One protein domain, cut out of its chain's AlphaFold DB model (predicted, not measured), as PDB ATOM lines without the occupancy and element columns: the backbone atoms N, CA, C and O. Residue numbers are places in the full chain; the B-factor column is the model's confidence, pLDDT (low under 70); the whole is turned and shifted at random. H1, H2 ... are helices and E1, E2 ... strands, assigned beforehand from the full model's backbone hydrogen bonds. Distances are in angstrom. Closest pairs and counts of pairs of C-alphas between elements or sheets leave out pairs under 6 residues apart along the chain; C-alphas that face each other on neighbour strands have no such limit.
ATOM      1  N   GLN A   2      22.339  52.233 106.133       91.25
ATOM      2  CA  GLN A   2      21.142  53.071 106.049       91.25
ATOM      3  C   GLN A   2      20.995  53.817 104.712       91.25
ATOM      4  O   GLN A   2      19.946  53.721 104.093       91.25
ATOM      5  N   ASP A   3      22.057  54.429 104.173       94.94
ATOM      6  CA  ASP A   3      21.979  55.118 102.869       94.94
ATOM      7  C   ASP A   3      21.526  54.216 101.714       94.94
ATOM      8  O   ASP A   3      20.902  54.682 100.764       94.94
ATOM      9  N   LYS A   4      21.839  52.913 101.768       94.25
ATOM     10  CA  LYS A   4      21.350  51.961 100.763       94.25
ATOM     11  C   LYS A   4      19.846  51.740 100.921       94.25
ATOM     12  O   LYS A   4      19.156  51.704  99.912       94.25
ATOM     13  N   ILE A   5      19.355  51.635 102.158       95.44
ATOM     14  CA  ILE A   5      17.922  51.502 102.454       95.44
ATOM     15  C   ILE A   5      17.167  52.760 102.028       95.44
ATOM     16  O   ILE A   5      16.189  52.640 101.297       95.44
ATOM     17  N   ASN A   6      17.686  53.949 102.340       95.06
ATOM     18  CA  ASN A   6      17.078  55.219 101.935       95.06
ATOM     19  C   ASN A   6      16.909  55.315 100.407       95.06
ATOM     20  O   ASN A   6      15.903  55.824  99.927       95.06
ATOM     21  N   ARG A   7      17.855  54.787  99.614       95.25
ATOM     22  CA  ARG A   7      17.688  54.733  98.148       95.25
ATOM     23  C   ARG A   7      16.505  53.867  97.719       95.25
ATOM     24  O   ARG A   7      15.801  54.234  96.784       95.25
ATOM     25  N   TYR A   8      16.283  52.739  98.384       95.19
ATOM     26  CA  TYR A   8      15.127  51.891  98.107       95.19
ATOM     27  C   TYR A   8      13.815  52.521  98.578       95.19
ATOM     28  O   TYR A   8      12.806  52.350  97.905       95.19
ATOM     29  N   GLU A   9      13.824  53.301  99.660       95.44
ATOM     30  CA  GLU A   9      12.660  54.095 100.078       95.44
ATOM     31  C   GLU A   9      12.321  55.185  99.062       95.44
ATOM     32  O   GLU A   9      11.167  55.319  98.661       95.44
ATOM     33  N   LEU A  10      13.323  55.910  98.557       96.19
ATOM     34  CA  LEU A  10      13.117  56.877  97.478       96.19
ATOM     35  C   LEU A  10      12.532  56.202  96.230       96.19
ATOM     36  O   LEU A  10      11.574  56.708  95.646       96.19
ATOM     37  N   TYR A  11      13.046  55.027  95.862       95.56
ATOM     38  CA  TYR A  11      12.491  54.245  94.760       95.56
ATOM     39  C   TYR A  11      11.054  53.779  95.045       95.56
ATOM     40  O   TYR A  11      10.191  53.912  94.179       95.56
ATOM     41  N   PHE A  12      10.743  53.327  96.264       95.12
ATOM     42  CA  PHE A  12       9.377  52.994  96.681       95.12
ATOM     43  C   PHE A  12       8.421  54.185  96.500       95.12
ATOM     44  O   PHE A  12       7.347  54.038  95.907       95.12
ATOM     45  N   HIS A  13       8.830  55.376  96.944       95.69
ATOM     46  CA  HIS A  13       8.037  56.602  96.831       95.69
ATOM     47  C   HIS A  13       7.902  57.121  95.400       95.69
ATOM     48  O   HIS A  13       6.870  57.701  95.076       95.69
ATOM     49  N   SER A  14       8.887  56.874  94.533       95.75
ATOM     50  CA  SER A  14       8.811  57.249  93.112       95.75
ATOM     51  C   SER A  14       7.689  56.527  92.357       95.75
ATOM     52  O   SER A  14       7.247  56.997  91.315       95.75
ATOM     53  N   GLN A  15       7.231  55.378  92.876       93.50
ATOM     54  CA  GLN A  15       6.259  54.486  92.238       93.50
ATOM     55  C   GLN A  15       6.728  53.893  90.893       93.50
ATOM     56  O   GLN A  15       5.978  53.129  90.289       93.50
ATOM     57  N   GLU A  16       7.960  54.140  90.442       93.81
ATOM     58  CA  GLU A  16       8.488  53.610  89.173       93.81
ATOM     59  C   GLU A  16       8.487  52.076  89.130       93.81
ATOM     60  O   GLU A  16       8.200  51.474  88.095       93.81
ATOM     61  N   TRP A  17       8.672  51.443  90.291       92.81
ATOM     62  CA  TRP A  17       8.612  49.993  90.476       92.81
ATOM     63  C   TRP A  17       7.303  49.344  90.008       92.81
ATOM     64  O   TRP A  17       7.283  48.147  89.733       92.81
ATOM     65  N   HIS A  18       6.214  50.108  89.878       92.38
ATOM     66  CA  HIS A  18       4.929  49.620  89.368       92.38
ATOM     67  C   HIS A  18       4.960  49.261  87.881       92.38
ATOM     68  O   HIS A  18       4.036  48.590  87.411       92.38
ATOM     69  N   ASN A  19       5.944  49.768  87.139       92.00
ATOM     70  CA  ASN A  19       6.050  49.620  85.688       92.00
ATOM     71  C   ASN A  19       7.141  48.624  85.278       92.00
ATOM     72  O   ASN A  19       7.355  48.405  84.088       92.00
ATOM     73  N   GLU A  20       7.817  48.016  86.250       91.94
ATOM     74  CA  GLU A  20       8.833  47.007  85.997       91.94
ATOM     75  C   GLU A  20       8.241  45.789  85.280       91.94
ATOM     76  O   GLU A  20       7.162  45.303  85.620       91.94
ATOM     77  N   TYR A  21       8.972  45.257  84.302       91.44
ATOM     78  CA  TYR A  21       8.500  44.177  83.425       91.44
ATOM     79  C   TYR A  21       8.135  42.885  84.176       91.44
ATOM     80  O   TYR A  21       7.354  42.074  83.681       91.44
ATOM     81  N   TRP A  22       8.724  42.679  85.354       89.94
ATOM     82  CA  TRP A  22       8.495  41.513  86.201       89.94
ATOM     83  C   TRP A  22       7.253  41.652  87.092       89.94
ATOM     84  O   TRP A  22       6.836  40.665  87.700       89.94
ATOM     85  N   GLN A  23       6.648  42.842  87.180       92.75
ATOM     86  CA  GLN A  23       5.451  43.059  87.991       92.75
ATOM     87  C   GLN A  23       4.268  42.253  87.445       92.75
ATOM     88  O   GLN A  23       3.933  42.355  86.258       92.75
ATOM     89  N   PRO A  24       3.563  41.488  88.295       90.25
ATOM     90  CA  PRO A  24       2.329  40.844  87.883       90.25
ATOM     91  C   PRO A  24       1.283  41.884  87.477       90.25
ATOM     92  O   PRO A  24       1.066  42.880  88.164       90.25
ATOM     93  N   LYS A  25       0.550  41.607  86.394       87.00
ATOM     94  CA  LYS A  25      -0.495  42.513  85.882       87.00
ATOM     95  C   LYS A  25      -1.632  42.759  86.880       87.00
ATOM     96  O   LYS A  25      -2.229  43.827  86.862       87.00
ATOM     97  N   ALA A  26      -1.945  41.765  87.713       87.75
ATOM     98  CA  ALA A  26      -3.098  41.790  88.613       87.75
ATOM     99  C   ALA A  26      -2.768  42.235  90.047       87.75
ATOM    100  O   ALA A  26      -3.658  42.686  90.758       87.75
ATOM    101  N   SER A  27      -1.516  42.095  90.488       87.50
ATOM    102  CA  SER A  27      -1.104  42.419  91.856       87.50
ATOM    103  C   SER A  27       0.317  42.950  91.833       87.50
ATOM    104  O   SER A  27       1.276  42.187  91.712       87.50
ATOM    105  N   LYS A  28       0.432  44.276  91.896       90.19
ATOM    106  CA  LYS A  28       1.725  44.944  91.969       90.19
ATOM    107  C   LYS A  28       2.249  44.829  93.391       90.19
ATOM    108  O   LYS A  28       1.511  45.078  94.344       90.19
ATOM    109  N   PHE A  29       3.514  44.463  93.536       91.31
ATOM    110  CA  PHE A  29       4.141  44.336  94.845       91.31
ATOM    111  C   PHE A  29       5.541  44.930  94.834       91.31
ATOM    112  O   PHE A  29       6.314  44.742  93.895       91.31
ATOM    113  N   PHE A  30       5.883  45.633  95.908       93.19
ATOM    114  CA  PHE A  30       7.260  46.045  96.116       93.19
ATOM    115  C   PHE A  30       8.081  44.855  96.605       93.19
ATOM    116  O   PHE A  30       7.601  44.020  97.378       93.19
ATOM    117  N   PHE A  31       9.323  44.759  96.145       90.00
ATOM    118  CA  PHE A  31      10.195  43.656  96.521       90.00
ATOM    119  C   PHE A  31      10.592  43.747  97.999       90.00
ATOM    120  O   PHE A  31      10.684  44.821  98.591       90.00
ATOM    121  N   SER A  32      10.849  42.588  98.603       93.06
ATOM    122  CA  SER A  32      11.525  42.522  99.899       93.06
ATOM    123  C   SER A  32      13.035  42.495  99.690       93.06
ATOM    124  O   SER A  32      13.517  41.938  98.703       93.06
ATOM    125  N   ILE A  33      13.787  43.065 100.626       94.31
ATOM    126  CA  ILE A  33      15.249  43.104 100.552       94.31
ATOM    127  C   ILE A  33      15.819  41.977 101.402       94.31
ATOM    128  O   ILE A  33      15.504  41.888 102.583       94.31
ATOM    129  N   LEU A  34      16.686  41.149 100.821       95.12
ATOM    130  CA  LEU A  34      17.502  40.184 101.555       95.12
ATOM    131  C   LEU A  34      18.953  40.673 101.585       95.12
ATOM    132  O   LEU A  34      19.575  40.854 100.539       95.12
ATOM    133  N   ILE A  35      19.496  40.869 102.782       94.94
ATOM    134  CA  ILE A  35      20.900  41.217 103.002       94.94
ATOM    135  C   ILE A  35      21.624  39.960 103.479       94.94
ATOM    136  O   ILE A  35      21.344  39.452 104.564       94.94
ATOM    137  N   ILE A  36      22.558  39.467 102.668       95.31
ATOM    138  CA  ILE A  36      23.401  38.324 103.029       95.31
ATOM    139  C   ILE A  36      24.704  38.852 103.617       95.31
ATOM    140  O   ILE A  36      25.472  39.526 102.926       95.31
ATOM    141  N   THR A  37      24.924  38.617 104.906       94.88
ATOM    142  CA  THR A  37      26.067  39.160 105.637       94.88
ATOM    143  C   THR A  37      26.255  38.475 106.989       94.88
ATOM    144  O   THR A  37      25.288  38.130 107.661       94.88
ATOM    145  N   ASP A  38      27.505  38.370 107.437       93.69
ATOM    146  CA  ASP A  38      27.830  37.937 108.802       93.69
ATOM    147  C   ASP A  38      27.682  39.065 109.842       93.69
ATOM    148  O   ASP A  38      27.808  38.835 111.043       93.69
ATOM    149  N   LYS A  39      27.443  40.309 109.398       93.94
ATOM    150  CA  LYS A  39      27.312  41.489 110.265       93.94
ATOM    151  C   LYS A  39      25.854  41.898 110.395       93.94
ATOM    152  O   LYS A  39      25.186  42.124 109.395       93.94
ATOM    153  N   HIS A  40      25.381  42.098 111.619       91.25
ATOM    154  CA  HIS A  40      24.047  42.647 111.832       91.25
ATOM    155  C   HIS A  40      24.029  44.156 111.554       91.25
ATOM    156  O   HIS A  40      24.805  44.908 112.150       91.25
ATOM    157  N   TYR A  41      23.149  44.603 110.656       94.50
ATOM    158  CA  TYR A  41      22.891  46.023 110.434       94.50
ATOM    159  C   TYR A  41      21.595  46.427 111.130       94.50
ATOM    160  O   TYR A  41      20.547  45.854 110.847       94.50
ATOM    161  N   ASP A  42      21.646  47.456 111.972       94.88
ATOM    162  CA  ASP A  42      20.443  48.080 112.527       94.88
ATOM    163  C   ASP A  42      19.802  48.983 111.464       94.88
ATOM    164  O   ASP A  42      20.080  50.178 111.366       94.88
ATOM    165  N   VAL A  43      19.057  48.357 110.553       94.00
ATOM    166  CA  VAL A  43      18.340  49.028 109.469       94.00
ATOM    167  C   VAL A  43      16.935  48.459 109.356       94.00
ATOM    168  O   VAL A  43      16.724  47.247 109.413       94.00
ATOM    169  N   GLN A  44      15.976  49.348 109.142       92.62
ATOM    170  CA  GLN A  44      14.565  49.019 108.990       92.62
ATOM    171  C   GLN A  44      13.907  49.997 108.020       92.62
ATOM    172  O   GLN A  44      14.424  51.090 107.792       92.62
ATOM    173  N   SER A  45      12.768  49.595 107.462       92.25
ATOM    174  CA  SER A  45      11.899  50.473 106.684       92.25
ATOM    175  C   SER A  45      10.443  50.194 107.056       92.25
ATOM    176  O   SER A  45      10.078  49.024 107.200       92.25
ATOM    177  N   PRO A  46       9.591  51.223 107.197       92.50
ATOM    178  CA  PRO A  46       8.165  51.022 107.427       92.50
ATOM    179  C   PRO A  46       7.417  50.576 106.157       92.50
ATOM    180  O   PRO A  46       6.263  50.164 106.248       92.50
ATOM    181  N   TYR A  47       8.045  50.660 104.978       93.38
ATOM    182  CA  TYR A  47       7.372  50.469 103.687       93.38
ATOM    183  C   TYR A  47       7.535  49.068 103.097       93.38
ATOM    184  O   TYR A  47       6.668  48.597 102.362       93.38
ATOM    185  N   PHE A  48       8.638  48.387 103.402       93.62
ATOM    186  CA  PHE A  48       8.936  47.063 102.862       93.62
ATOM    187  C   PHE A  48       9.744  46.222 103.842       93.62
ATOM    188  O   PHE A  48      10.403  46.721 104.753       93.62
ATOM    189  N   ARG A  49       9.693  44.904 103.644       94.38
ATOM    190  CA  ARG A  49      10.371  43.952 104.524       94.38
ATOM    191  C   ARG A  49      11.852  43.870 104.189       94.38
ATOM    192  O   ARG A  49      12.232  43.757 103.021       94.38
ATOM    193  N   ILE A  50      12.665  43.866 105.238       95.06
ATOM    194  CA  ILE A  50      14.104  43.648 105.161       95.06
ATOM    195  C   ILE A  50      14.419  42.380 105.949       95.06
ATOM    196  O   ILE A  50      14.102  42.267 107.131       95.06
ATOM    197  N   PHE A  51      15.042  41.428 105.272       94.19
ATOM    198  CA  PHE A  51      15.565  40.198 105.835       94.19
ATOM    199  C   PHE A  51      17.085  40.282 105.878       94.19
ATOM    200  O   PHE A  51      17.715  40.827 104.972       94.19
ATOM    201  N   GLN A  52      17.676  39.717 106.922       94.50
ATOM    202  CA  GLN A  52      19.121  39.591 107.050       94.50
ATOM    203  C   GLN A  52      19.445  38.144 107.401       94.50
ATOM    204  O   GLN A  52      18.771  37.552 108.245       94.50
ATOM    205  N   ALA A  53      20.445  37.572 106.741       95.50
ATOM    206  CA  ALA A  53      20.907  36.213 107.000       95.50
ATOM    207  C   ALA A  53      22.401  36.097 106.694       95.50
ATOM    208  O   ALA A  53      22.914  36.819 105.845       95.50
ATOM    209  N   SER A  54      23.098  35.163 107.336       95.12
ATOM    210  CA  SER A  54      24.508  34.883 107.028       95.12
ATOM    211  C   SER A  54      24.685  34.168 105.686       95.12
ATOM    212  O   SER A  54      25.693  34.340 105.009       95.12
ATOM    213  N   SER A  55      23.683  33.400 105.254       95.38
ATOM    214  CA  SER A  55      23.682  32.686 103.977       95.38
ATOM    215  C   SER A  55      22.263  32.484 103.441       95.38
ATOM    216  O   SER A  55      21.278  32.628 104.170       95.38
ATOM    217  N   ILE A  56      22.156  32.111 102.160       93.94
ATOM    218  CA  ILE A  56      20.873  31.731 101.542       93.94
ATOM    219  C   ILE A  56      20.281  30.512 102.255       93.94
ATOM    220  O   ILE A  56      19.092  30.493 102.547       93.94
ATOM    221  N   GLU A  57      21.106  29.517 102.583       94.00
ATOM    222  CA  GLU A  57      20.666  28.316 103.299       94.00
ATOM    223  C   GLU A  57      20.072  28.666 104.671       94.00
ATOM    224  O   GLU A  57      18.964  28.242 104.998       94.00
ATOM    225  N   SER A  58      20.760  29.519 105.440       92.00
ATOM    226  CA  SER A  58      20.262  30.006 106.730       92.00
ATOM    227  C   SER A  58      18.923  30.731 106.578       92.00
ATOM    228  O   SER A  58      17.998  30.504 107.360       92.00
ATOM    229  N   PHE A  59      18.782  31.569 105.551       94.06
ATOM    230  CA  PHE A  59      17.522  32.245 105.260       94.06
ATOM    231  C   PHE A  59      16.392  31.253 104.953       94.06
ATOM    232  O   PHE A  59      15.325  31.341 105.560       94.06
ATOM    233  N   MET A  60      16.635  30.281 104.071       93.00
ATOM    234  CA  MET A  60      15.635  29.281 103.685       93.00
ATOM    235  C   MET A  60      15.189  28.424 104.876       93.00
ATOM    236  O   MET A  60      13.992  28.216 105.055       93.00
ATOM    237  N   ASN A  61      16.119  28.009 105.742       91.69
ATOM    238  CA  ASN A  61      15.793  27.257 106.957       91.69
ATOM    239  C   ASN A  61      14.939  28.079 107.941       91.69
ATOM    240  O   ASN A  61      14.041  27.550 108.588       91.69
ATOM    241  N   ASN A  62      15.163  29.391 108.034       85.19
ATOM    242  CA  ASN A  62      14.339  30.261 108.879       85.19
ATOM    243  C   ASN A  62      12.919  30.476 108.326       85.19
ATOM    244  O   ASN A  62      12.003  30.776 109.096       85.19
ATOM    245  N   LEU A  63      12.724  30.340 107.011       83.31
ATOM    246  CA  LEU A  63      11.400  30.410 106.390       83.31
ATOM    247  C   LEU A  63      10.587  29.133 106.624       83.31
ATOM    248  O   LEU A  63       9.385  29.221 106.867       83.31
ATOM    249  N   THR A  64      11.225  27.961 106.587       69.06
ATOM    250  CA  THR A  64      10.539  26.669 106.758       69.06
ATOM    251  C   THR A  64      10.107  26.417 108.201       69.06
ATOM    252  O   THR A  64       9.046  25.844 108.421       69.06
ATOM    253  N   VAL A  65      10.865  26.902 109.190       60.25
ATOM    254  CA  VAL A  65      10.552  26.732 110.625       60.25
ATOM    255  C   VAL A  65       9.336  27.558 111.081       60.25
ATOM    256  O   VAL A  65       8.774  27.296 112.141       60.25
ATOM    257  N   LYS A  66       8.900  28.551 110.295       53.09
ATOM    258  CA  LYS A  66       7.737  29.402 110.609       53.09
ATOM    259  C   LYS A  66       6.414  28.933 109.974       53.09
ATOM    260  O   LYS A  66       5.452  29.699 110.022       53.09
TER     261      LYS A  66
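AT A GLANCE: This is residues 2 to 66 of the 67 residues of an uncharacterized protein of Bacillus cereus Rock3-28 (UniProt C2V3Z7). A short ribbon of two parallel strands, E1 and E2, lies near the middle of a loose model, with H3 on one side and H1 away on the other; H2 follows H1 at a corner. Long loops, residues 20 to 32 and 37 to 49, lead into E1 and E2. The printed part has 65 residues, ordered H1, H2, E1, E2, H3, class mixed, with a radius of gyration of the C-alphas of 13.7 A and spans of 33 by 28 by 18 A.

HOW THE PARTS SIT: E1, residues 33 to 36, and E2, residues 50 to 53, are parallel at 18 degrees; N 35 and O 51 are 2.8 A apart, within hydrogen-bond range. The closest C-alphas of E2 and H3, residues 56 to 64, are Ala 53 and Phe 59, 5.5 A apart. H1, residues 2 to 14, is apart from both strands and H3. H1 and H2, residues 16 to 19, are close but not clearly touching: their closest C-alphas, Tyr 11 and Trp 17, are 7.2 A apart. In H1 and H3 every O i to N i+4 pair is within hydrogen-bond range; H2 is too short for one.

IN THESE COORDINATES: H1 is 18.4 A long, from C-alpha 2 at (21.142, 53.071, 106.049); H3 is 12.6 A, ending at C-alpha 64, (10.539, 26.669, 106.758).

THE WHOLE: The farthest C-alphas, Ala 26 and Lys 39, are 37.3 A apart. The printed part has no cut; residues 64 to 66 have pLDDT under 70.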